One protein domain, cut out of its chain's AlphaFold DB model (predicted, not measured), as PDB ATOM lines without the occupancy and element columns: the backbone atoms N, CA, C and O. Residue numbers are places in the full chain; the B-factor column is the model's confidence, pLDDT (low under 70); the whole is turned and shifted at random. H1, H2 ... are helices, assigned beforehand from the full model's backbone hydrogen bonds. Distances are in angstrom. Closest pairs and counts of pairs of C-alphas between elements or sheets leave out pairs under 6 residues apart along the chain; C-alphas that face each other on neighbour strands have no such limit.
ATOM      1  N   GLY A 145     -33.318 -14.301   6.183       56.69
ATOM      2  CA  GLY A 145     -34.699 -13.992   6.548       56.69
ATOM      3  C   GLY A 145     -35.337 -12.687   6.078       56.69
ATOM      4  O   GLY A 145     -34.695 -11.716   5.694       56.69
ATOM      5  N   CYS A 146     -36.668 -12.698   6.208       52.59
ATOM      6  CA  CYS A 146     -37.650 -11.666   5.856       52.59
ATOM      7  C   CYS A 146     -37.335 -10.252   6.397       52.59
ATOM      8  O   CYS A 146     -37.786  -9.272   5.810       52.59
ATOM      9  N   ASP A 147     -36.548 -10.141   7.475       53.94
ATOM     10  CA  ASP A 147     -36.099  -8.867   8.064       53.94
ATOM     11  C   ASP A 147     -35.058  -8.138   7.193       53.94
ATOM     12  O   ASP A 147     -35.032  -6.909   7.161       53.94
ATOM     13  N   GLN A 148     -34.238  -8.862   6.417       52.78
ATOM     14  CA  GLN A 148     -33.291  -8.261   5.456       52.78
ATOM     15  C   GLN A 148     -34.017  -7.502   4.339       52.78
ATOM     16  O   GLN A 148     -33.481  -6.566   3.743       52.78
ATOM     17  N   ALA A 149     -35.257  -7.900   4.065       50.12
ATOM     18  CA  ALA A 149     -36.049  -7.366   2.976       50.12
ATOM     19  C   ALA A 149     -36.591  -5.952   3.292       50.12
ATOM     20  O   ALA A 149     -36.727  -5.123   2.391       50.12
ATOM     21  N   GLN A 150     -36.819  -5.636   4.575       49.53
ATOM     22  CA  GLN A 150     -37.341  -4.333   5.016       49.53
ATOM     23  C   GLN A 150     -36.334  -3.185   4.892       49.53
ATOM     24  O   GLN A 150     -36.734  -2.034   4.735       49.53
ATOM     25  N   LEU A 151     -35.030  -3.468   4.942       51.94
ATOM     26  CA  LEU A 151     -34.006  -2.421   4.882       51.94
ATOM     27  C   LEU A 151     -33.809  -1.859   3.465       51.94
ATOM     28  O   LEU A 151     -33.104  -0.863   3.306       51.94
ATOM     29  N   LYS A 152     -34.410  -2.476   2.434       53.41
ATOM     30  CA  LYS A 152     -34.209  -2.059   1.039       53.41
ATOM     31  C   LYS A 152     -35.471  -1.856   0.212       53.41
ATOM     32  O   LYS A 152     -35.380  -1.037  -0.693       53.41
ATOM     33  N   GLU A 153     -36.618  -2.479   0.499       49.97
ATOM     34  CA  GLU A 153     -37.875  -2.144  -0.195       49.97
ATOM     35  C   GLU A 153     -39.104  -2.220   0.715       49.97
ATOM     36  O   GLU A 153     -39.221  -3.076   1.588       49.97
ATOM     37  N   THR A 154     -40.040  -1.299   0.490       48.03
ATOM     38  CA  THR A 154     -41.227  -1.054   1.319       48.03
ATOM     39  C   THR A 154     -42.275  -2.165   1.319       48.03
ATOM     40  O   THR A 154     -43.236  -2.014   2.049       48.03
ATOM     41  N   ASP A 155     -42.127  -3.238   0.536       51.22
ATOM     42  CA  ASP A 155     -42.942  -4.464   0.601       51.22
ATOM     43  C   ASP A 155     -42.439  -5.460  -0.471       51.22
ATOM     44  O   ASP A 155     -42.952  -5.470  -1.598       51.22
ATOM     45  N   PRO A 156     -41.453  -6.329  -0.185       53.53
ATOM     46  CA  PRO A 156     -41.095  -7.401  -1.105       53.53
ATOM     47  C   PRO A 156     -42.182  -8.473  -1.024       53.53
ATOM     48  O   PRO A 156     -42.169  -9.390  -0.205       53.53
ATOM     49  N   LYS A 157     -43.187  -8.322  -1.884       57.88
ATOM     50  CA  LYS A 157     -44.390  -9.163  -1.934       57.88
ATOM     51  C   LYS A 157     -44.118 -10.602  -2.405       57.88
ATOM     52  O   LYS A 157     -45.046 -11.406  -2.461       57.88
ATOM     53  N   THR A 158     -42.874 -10.939  -2.748       57.72
ATOM     54  CA  THR A 158     -42.483 -12.220  -3.346       57.72
ATOM     55  C   THR A 158     -41.476 -12.959  -2.469       57.72
ATOM     56  O   THR A 158     -40.353 -12.510  -2.278       57.72
ATOM     57  N   LYS A 159     -41.882 -14.133  -1.973       60.12
ATOM     58  CA  LYS A 159     -41.059 -15.085  -1.201       60.12
ATOM     59  C   LYS A 159     -40.170 -15.985  -2.080       60.12
ATOM     60  O   LYS A 159     -39.655 -16.989  -1.601       60.12
ATOM     61  N   ASP A 160     -40.021 -15.668  -3.363       75.75
ATOM     62  CA  ASP A 160     -39.385 -16.563  -4.327       75.75
ATOM     63  C   ASP A 160     -37.874 -16.304  -4.399       75.75
ATOM     64  O   ASP A 160     -37.436 -15.301  -4.964       75.75
ATOM     65  N   GLU A 161     -37.072 -17.250  -3.906       81.00
ATOM     66  CA  GLU A 161     -35.594 -17.228  -3.939       81.00
ATOM     67  C   GLU A 161     -35.037 -16.913  -5.340       81.00
ATOM     68  O   GLU A 161     -34.058 -16.187  -5.510       81.00
ATOM     69  N   VAL A 162     -35.704 -17.430  -6.376       84.38
ATOM     70  CA  VAL A 162     -35.328 -17.209  -7.779       84.38
ATOM     71  C   VAL A 162     -35.495 -15.744  -8.187       84.38
ATOM     72  O   VAL A 162     -34.708 -15.237  -8.986       84.38
ATOM     73  N   THR A 163     -36.517 -15.067  -7.661       85.31
ATOM     74  CA  THR A 163     -36.772 -13.658  -7.979       85.31
ATOM     75  C   THR A 163     -35.780 -12.743  -7.279       85.31
ATOM     76  O   THR A 163     -35.236 -11.854  -7.928       85.31
ATOM     77  N   ASP A 164     -35.462 -13.015  -6.015       84.94
ATOM     78  CA  ASP A 164     -34.504 -12.221  -5.247       84.94
ATOM     79  C   ASP A 164     -33.081 -12.306  -5.828       84.94
ATOM     80  O   ASP A 164     -32.417 -11.291  -6.057       84.94
ATOM     81  N   ALA A 165     -32.652 -13.514  -6.213       87.06
ATOM     82  CA  ALA A 165     -31.370 -13.714  -6.887       87.06
ATOM     83  C   ALA A 165     -31.298 -12.991  -8.245       87.06
ATOM     84  O   ALA A 165     -30.246 -12.466  -8.614       87.06
ATOM     85  N   ALA A 166     -32.400 -12.957  -9.001       89.75
ATOM     86  CA  ALA A 166     -32.458 -12.245 -10.277       89.75
ATOM     87  C   ALA A 166     -32.400 -10.720 -10.086       89.75
ATOM     88  O   ALA A 166     -31.675 -10.041 -10.810       89.75
ATOM     89  N   VAL A 167     -33.109 -10.182  -9.089       88.88
ATOM     90  CA  VAL A 167     -33.073  -8.748  -8.756       88.88
ATOM     91  C   VAL A 167     -31.685  -8.334  -8.262       88.88
ATOM     92  O   VAL A 167     -31.196  -7.277  -8.657       88.88
ATOM     93  N   SER A 168     -31.018  -9.166  -7.462       88.50
ATOM     94  CA  SER A 168     -29.650  -8.903  -6.990       88.50
ATOM     95  C   SER A 168     -28.647  -8.832  -8.144       88.50
ATOM     96  O   SER A 168     -27.929  -7.840  -8.268       88.50
ATOM     97  N   LYS A 169     -28.676  -9.806  -9.063       89.44
ATOM     98  CA  LYS A 169     -27.841  -9.792 -10.280       89.44
ATOM     99  C   LYS A 169     -28.115  -8.589 -11.169       89.44
ATOM    100  O   LYS A 169     -27.194  -8.009 -11.731       89.44
ATOM    101  N   LEU A 170     -29.383  -8.209 -11.300       89.75
ATOM    102  CA  LEU A 170     -29.766  -7.061 -12.106       89.75
ATOM    103  C   LEU A 170     -29.267  -5.749 -11.480       89.75
ATOM    104  O   LEU A 170     -28.827  -4.860 -12.202       89.75
ATOM    105  N   ARG A 171     -29.246  -5.636 -10.146       88.44
ATOM    106  CA  ARG A 171     -28.600  -4.501  -9.468       88.44
ATOM    107  C   ARG A 171     -27.099  -4.487  -9.726       88.44
ATOM    108  O   ARG A 171     -26.581  -3.433 -10.064       88.44
ATOM    109  N   GLU A 172     -26.412  -5.619  -9.604       88.75
ATOM    110  CA  GLU A 172     -24.972  -5.712  -9.893       88.75
ATOM    111  C   GLU A 172     -24.650  -5.300 -11.337       88.75
ATOM    112  O   GLU A 172     -23.730  -4.516 -11.558       88.75
ATOM    113  N   ALA A 173     -25.456  -5.749 -12.301       86.50
ATOM    114  CA  ALA A 173     -25.274  -5.448 -13.718       86.50
ATOM    115  C   ALA A 173     -25.474  -3.961 -14.074       86.50
ATOM    116  O   ALA A 173     -24.841  -3.468 -14.999       86.50
ATOM    117  N   ILE A 174     -26.332  -3.246 -13.336       85.12
ATOM    118  CA  ILE A 174     -26.746  -1.859 -13.633       85.12
ATOM    119  C   ILE A 174     -26.027  -0.832 -12.715       85.12
ATOM    120  O   ILE A 174     -26.318   0.363 -12.727       85.12
ATOM    121  N   GLY A 175     -25.043  -1.264 -11.914       79.75
ATOM    122  CA  GLY A 175     -24.237  -0.367 -11.067       79.75
ATOM    123  C   GLY A 175     -24.800  -0.137  -9.658       79.75
ATOM    124  O   GLY A 175     -24.626   0.923  -9.059       79.75
ATOM    125  N   GLY A 176     -25.498  -1.132  -9.113       75.19
ATOM    126  CA  GLY A 176     -25.927  -1.231  -7.716       75.19
ATOM    127  C   GLY A 176     -27.291  -0.611  -7.402       75.19
ATOM    128  O   GLY A 176     -27.961  -1.063  -6.469       75.19
ATOM    129  N   SER A 177     -27.749   0.371  -8.185       78.31
ATOM    130  CA  SER A 177     -29.047   1.028  -7.978       78.31
ATOM    131  C   SER A 177     -29.970   0.877  -9.186       78.31
ATOM    132  O   SER A 177     -29.601   1.170 -10.319       78.31
ATOM    133  N   LEU A 178     -31.198   0.421  -8.933       81.94
ATOM    134  CA  LEU A 178     -32.207   0.233  -9.967       81.94
ATOM    135  C   LEU A 178     -32.949   1.554 -10.210       81.94
ATOM    136  O   LEU A 178     -33.990   1.808  -9.609       81.94
ATOM    137  N   THR A 179     -32.381   2.425 -11.046       87.50
ATOM    138  CA  THR A 179     -33.001   3.701 -11.446       87.50
ATOM    139  C   THR A 179     -33.415   3.672 -12.916       87.50
ATOM    140  O   THR A 179     -32.835   2.944 -13.717       87.50
ATOM    141  N   VAL A 180     -34.412   4.483 -13.291       88.00
ATOM    142  CA  VAL A 180     -34.929   4.543 -14.673       88.00
ATOM    143  C   VAL A 180     -33.820   4.880 -15.672       88.00
ATOM    144  O   VAL A 180     -33.707   4.234 -16.707       88.00
ATOM    145  N   ASN A 181     -32.956   5.840 -15.331       87.12
ATOM    146  CA  ASN A 181     -31.829   6.226 -16.181       87.12
ATOM    147  C   ASN A 181     -30.833   5.080 -16.362       87.12
ATOM    148  O   ASN A 181     -30.339   4.874 -17.465       87.12
ATOM    149  N   ALA A 182     -30.568   4.318 -15.301       86.12
ATOM    150  CA  ALA A 182     -29.633   3.208 -15.364       86.12
ATOM    151  C   ALA A 182     -30.185   2.039 -16.204       86.12
ATOM    152  O   ALA A 182     -29.434   1.414 -16.945       86.12
ATOM    153  N   ILE A 183     -31.503   1.802 -16.180       87.75
ATOM    154  CA  ILE A 183     -32.161   0.830 -17.073       87.75
ATOM    155  C   ILE A 183     -32.070   1.281 -18.537       87.75
ATOM    156  O   ILE A 183     -31.738   0.471 -19.391       87.75
ATOM    157  N   LEU A 184     -32.320   2.563 -18.829       89.00
ATOM    158  CA  LEU A 184     -32.254   3.097 -20.198       89.00
ATOM    159  C   LEU A 184     -30.836   3.106 -20.790       89.00
ATOM    160  O   LEU A 184     -30.687   3.070 -22.006       89.00
ATOM    161  N   GLN A 185     -29.809   3.205 -19.945       87.12
ATOM    162  CA  GLN A 185     -28.402   3.180 -20.359       87.12
ATOM    163  C   GLN A 185     -27.848   1.763 -20.539       87.12
ATOM    164  O   GLN A 185     -26.789   1.608 -21.142       87.12
ATOM    165  N   SER A 186     -28.518   0.753 -19.987       87.88
ATOM    166  CA  SER A 186     -28.053  -0.634 -20.015       87.88
ATOM    167  C   SER A 186     -28.554  -1.353 -21.265       87.88
ATOM    168  O   SER A 186     -29.684  -1.142 -21.700       87.88
ATOM    169  N   ASP A 187     -27.738  -2.254 -21.807       91.19
ATOM    170  CA  ASP A 187     -28.118  -3.052 -22.970       91.19
ATOM    171  C   ASP A 187     -29.210  -4.076 -22.617       91.19
ATOM    172  O   ASP A 187     -29.184  -4.718 -21.558       91.19
ATOM    173  N   GLU A 188     -30.152  -4.289 -23.542       90.19
ATOM    174  CA  GLU A 188     -31.228  -5.278 -23.376       90.19
ATOM    175  C   GLU A 188     -30.663  -6.686 -23.120       90.19
ATOM    176  O   GLU A 188     -31.194  -7.436 -22.299       90.19
ATOM    177  N   SER A 189     -29.541  -7.031 -23.764       90.12
ATOM    178  CA  SER A 189     -28.848  -8.310 -23.581       90.12
ATOM    179  C   SER A 189     -28.421  -8.515 -22.127       90.12
ATOM    180  O   SER A 189     -28.755  -9.547 -21.541       90.12
ATOM    181  N   THR A 190     -27.780  -7.519 -21.515       90.69
ATOM    182  CA  THR A 190     -27.304  -7.563 -20.127       90.69
ATOM    183  C   THR A 190     -28.458  -7.710 -19.138       90.69
ATOM    184  O   THR A 190     -28.392  -8.525 -18.213       90.69
ATOM    185  N   ILE A 191     -29.556  -6.980 -19.358       91.69
ATOM    186  CA  ILE A 191     -30.771  -7.106 -18.543       91.69
ATOM    187  C   ILE A 191     -31.336  -8.523 -18.687       91.69
ATOM    188  O   ILE A 191     -31.650  -9.173 -17.687       91.69
ATOM    189  N   SER A 192     -31.418  -9.027 -19.919       91.56
ATOM    190  CA  SER A 192     -31.994 -10.335 -20.229       91.56
ATOM    191  C   SER A 192     -31.215 -11.493 -19.603       91.56
ATOM    192  O   SER A 192     -31.824 -12.427 -19.076       91.56
ATOM    193  N   GLU A 193     -29.885 -11.398 -19.570       92.25
ATOM    194  CA  GLU A 193     -29.003 -12.365 -18.920       92.25
ATOM    195  C   GLU A 193     -29.167 -12.339 -17.397       92.25
ATOM    196  O   GLU A 193     -29.298 -13.397 -16.771       92.25
ATOM    197  N   ALA A 194     -29.247 -11.144 -16.800       91.81
ATOM    198  CA  ALA A 194     -29.436 -10.989 -15.360       91.81
ATOM    199  C   ALA A 194     -30.746 -11.637 -14.874       91.81
ATOM    200  O   ALA A 194     -30.774 -12.276 -13.815       91.81
ATOM    201  N   ILE A 195     -31.818 -11.543 -15.673       93.19
ATOM    202  CA  ILE A 195     -33.134 -12.110 -15.341       93.19
ATOM    203  C   ILE A 195     -33.433 -13.451 -16.022       93.19
ATOM    204  O   ILE A 195     -34.534 -13.976 -15.864       93.19
ATOM    205  N   ALA A 196     -32.479 -14.080 -16.714       91.69
ATOM    206  CA  ALA A 196     -32.723 -15.307 -17.488       91.69
ATOM    207  C   ALA A 196     -33.293 -16.475 -16.659       91.69
ATOM    208  O   ALA A 196     -33.891 -17.415 -17.192       91.69
ATOM    209  N   LYS A 197     -33.107 -16.432 -15.334       90.56
ATOM    210  CA  LYS A 197     -33.587 -17.464 -14.415       90.56
ATOM    211  C   LYS A 197     -35.067 -17.327 -14.044       90.56
ATOM    212  O   LYS A 197     -35.675 -18.332 -13.673       90.56
ATOM    213  N   VAL A 198     -35.657 -16.133 -14.151       89.38
ATOM    214  CA  VAL A 198     -37.086 -15.931 -13.865       89.38
ATOM    215  C   VAL A 198     -37.951 -16.289 -15.074       89.38
ATOM    216  O   VAL A 198     -37.577 -16.103 -16.230       89.38
ATOM    217  N   GLY A 199     -39.145 -16.823 -14.811       88.25
ATOM    218  CA  GLY A 199     -40.087 -17.200 -15.862       88.25
ATOM    219  C   GLY A 199     -40.461 -16.017 -16.761       88.25
ATOM    220  O   GLY A 199     -40.613 -14.884 -16.295       88.25
ATOM    221  N   PHE A 200     -40.635 -16.298 -18.055       87.88
ATOM    222  CA  PHE A 200     -41.015 -15.320 -19.081       87.88
ATOM    223  C   PHE A 200     -40.049 -14.135 -19.255       87.88
ATOM    224  O   PHE A 200     -40.464 -13.098 -19.762       87.88
ATOM    225  N   TRP A 201     -38.774 -14.286 -18.884       89.56
ATOM    226  CA  TRP A 201     -37.769 -13.219 -18.952       89.56
ATOM    227  C   TRP A 201     -37.658 -12.537 -20.324       89.56
ATOM    228  O   TRP A 201     -37.594 -11.319 -20.378       89.56
ATOM    229  N   ARG A 202     -37.766 -13.285 -21.429       89.81
ATOM    230  CA  ARG A 202     -37.718 -12.730 -22.799       89.81
ATOM    231  C   ARG A 202     -38.811 -11.705 -23.101       89.81
ATOM    232  O   ARG A 202     -38.597 -10.807 -23.894       89.81
ATOM    233  N   ARG A 203     -39.993 -11.850 -22.488       89.38
ATOM    234  CA  ARG A 203     -41.106 -10.894 -22.645       89.38
ATOM    235  C   ARG A 203     -40.979  -9.685 -21.719       89.38
ATOM    236  O   ARG A 203     -41.801  -8.790 -21.806       89.38
ATOM    237  N   LYS A 204     -40.044  -9.720 -20.767       87.56
ATOM    238  CA  LYS A 204     -39.820  -8.639 -19.801       87.56
ATOM    239  C   LYS A 204     -38.716  -7.679 -20.241       87.56
ATOM    240  O   LYS A 204     -38.594  -6.627 -19.629       87.56
TER     241      LYS A 204
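AT A GLANCE: This is residues 145 to 204 of the 206 residues of an uncharacterized protein of Phlebia centrifuga (UniProt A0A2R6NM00). Three helices make the body: H2, the longest, has the shorter H4 packed on it at a slant, and H3 is near H2, joined to H4 by a tight link. At one end of the longest axis the printed part begins with the tiny helix H1, which is apart from the other three, and residues 150 to 155, of which 150 belongs to H1, stick out free of the rest. The printed part has 60 residues with four named helices, in the order H1, H2, H3, H4, and no named strand; the class is all helix, with 30 of the 60 residues in named helices. The whole is compact, with a radius of gyration of the C-alphas of 12.0 A, and spans 33 by 24 by 15 A.

IN THESE COORDINATES: H1 is residues 147 to 150, beginning with C-alpha 147 at (-36.099, -8.867, 8.064). After a short link of 10 residues comes H2, residues 161 to 173, which is 18.5 A from first to last C-alpha and begins with C-alpha 161 at (-35.594, -17.228, -3.939). A short link of 6 residues leads to H3, residues 180 to 185, 8.8 A long. A tight link of 2 residues then leads to H4, residues 188 to 194, 10.0 A long, which ends with C-alpha 194 at (-29.436, -10.989, -15.360). Residues 195 to 204 hold no named helix.

HOW THE PARTS SIT: H1 touches no helix and is apart from H2, H3 and H4. H2 touches H4, with 8 pairs of C-alphas within 8 A. Their closest C-alphas are those of Leu 170 and Ala 194, 5.1 A apart. The lines of H2 and H4 stand at a steep tilt of 48 degrees, and the two run opposite ways, with their centres 11.5 A apart. H3 touches no helix, but H2 and H3 are near each other, with 5 pairs of C-alphas within 10 A. H3 and H4 are only just apart, their closest C-alphas being 8.2 A from each other. In H2, H3 and H4 every O i to N i+4 pair is within hydrogen-bond range; H1 is too short for such a pair, and its one O i to N i+3 pair is within range.

THE WHOLE: The two C-alphas farthest apart are those of Asp 147 and Asp 187, 32.6 A. From the first printed C-alpha, of Gly 145, to the last, of Lys 204, the distance is 27.4 A. The printed part has no cut, and no link between named helices is long. Residues 150 to 155 stand free. The mean pLDDT of the printed part is 78.9; residues 145 to 159 are under 70, and the mean of H1 is 52.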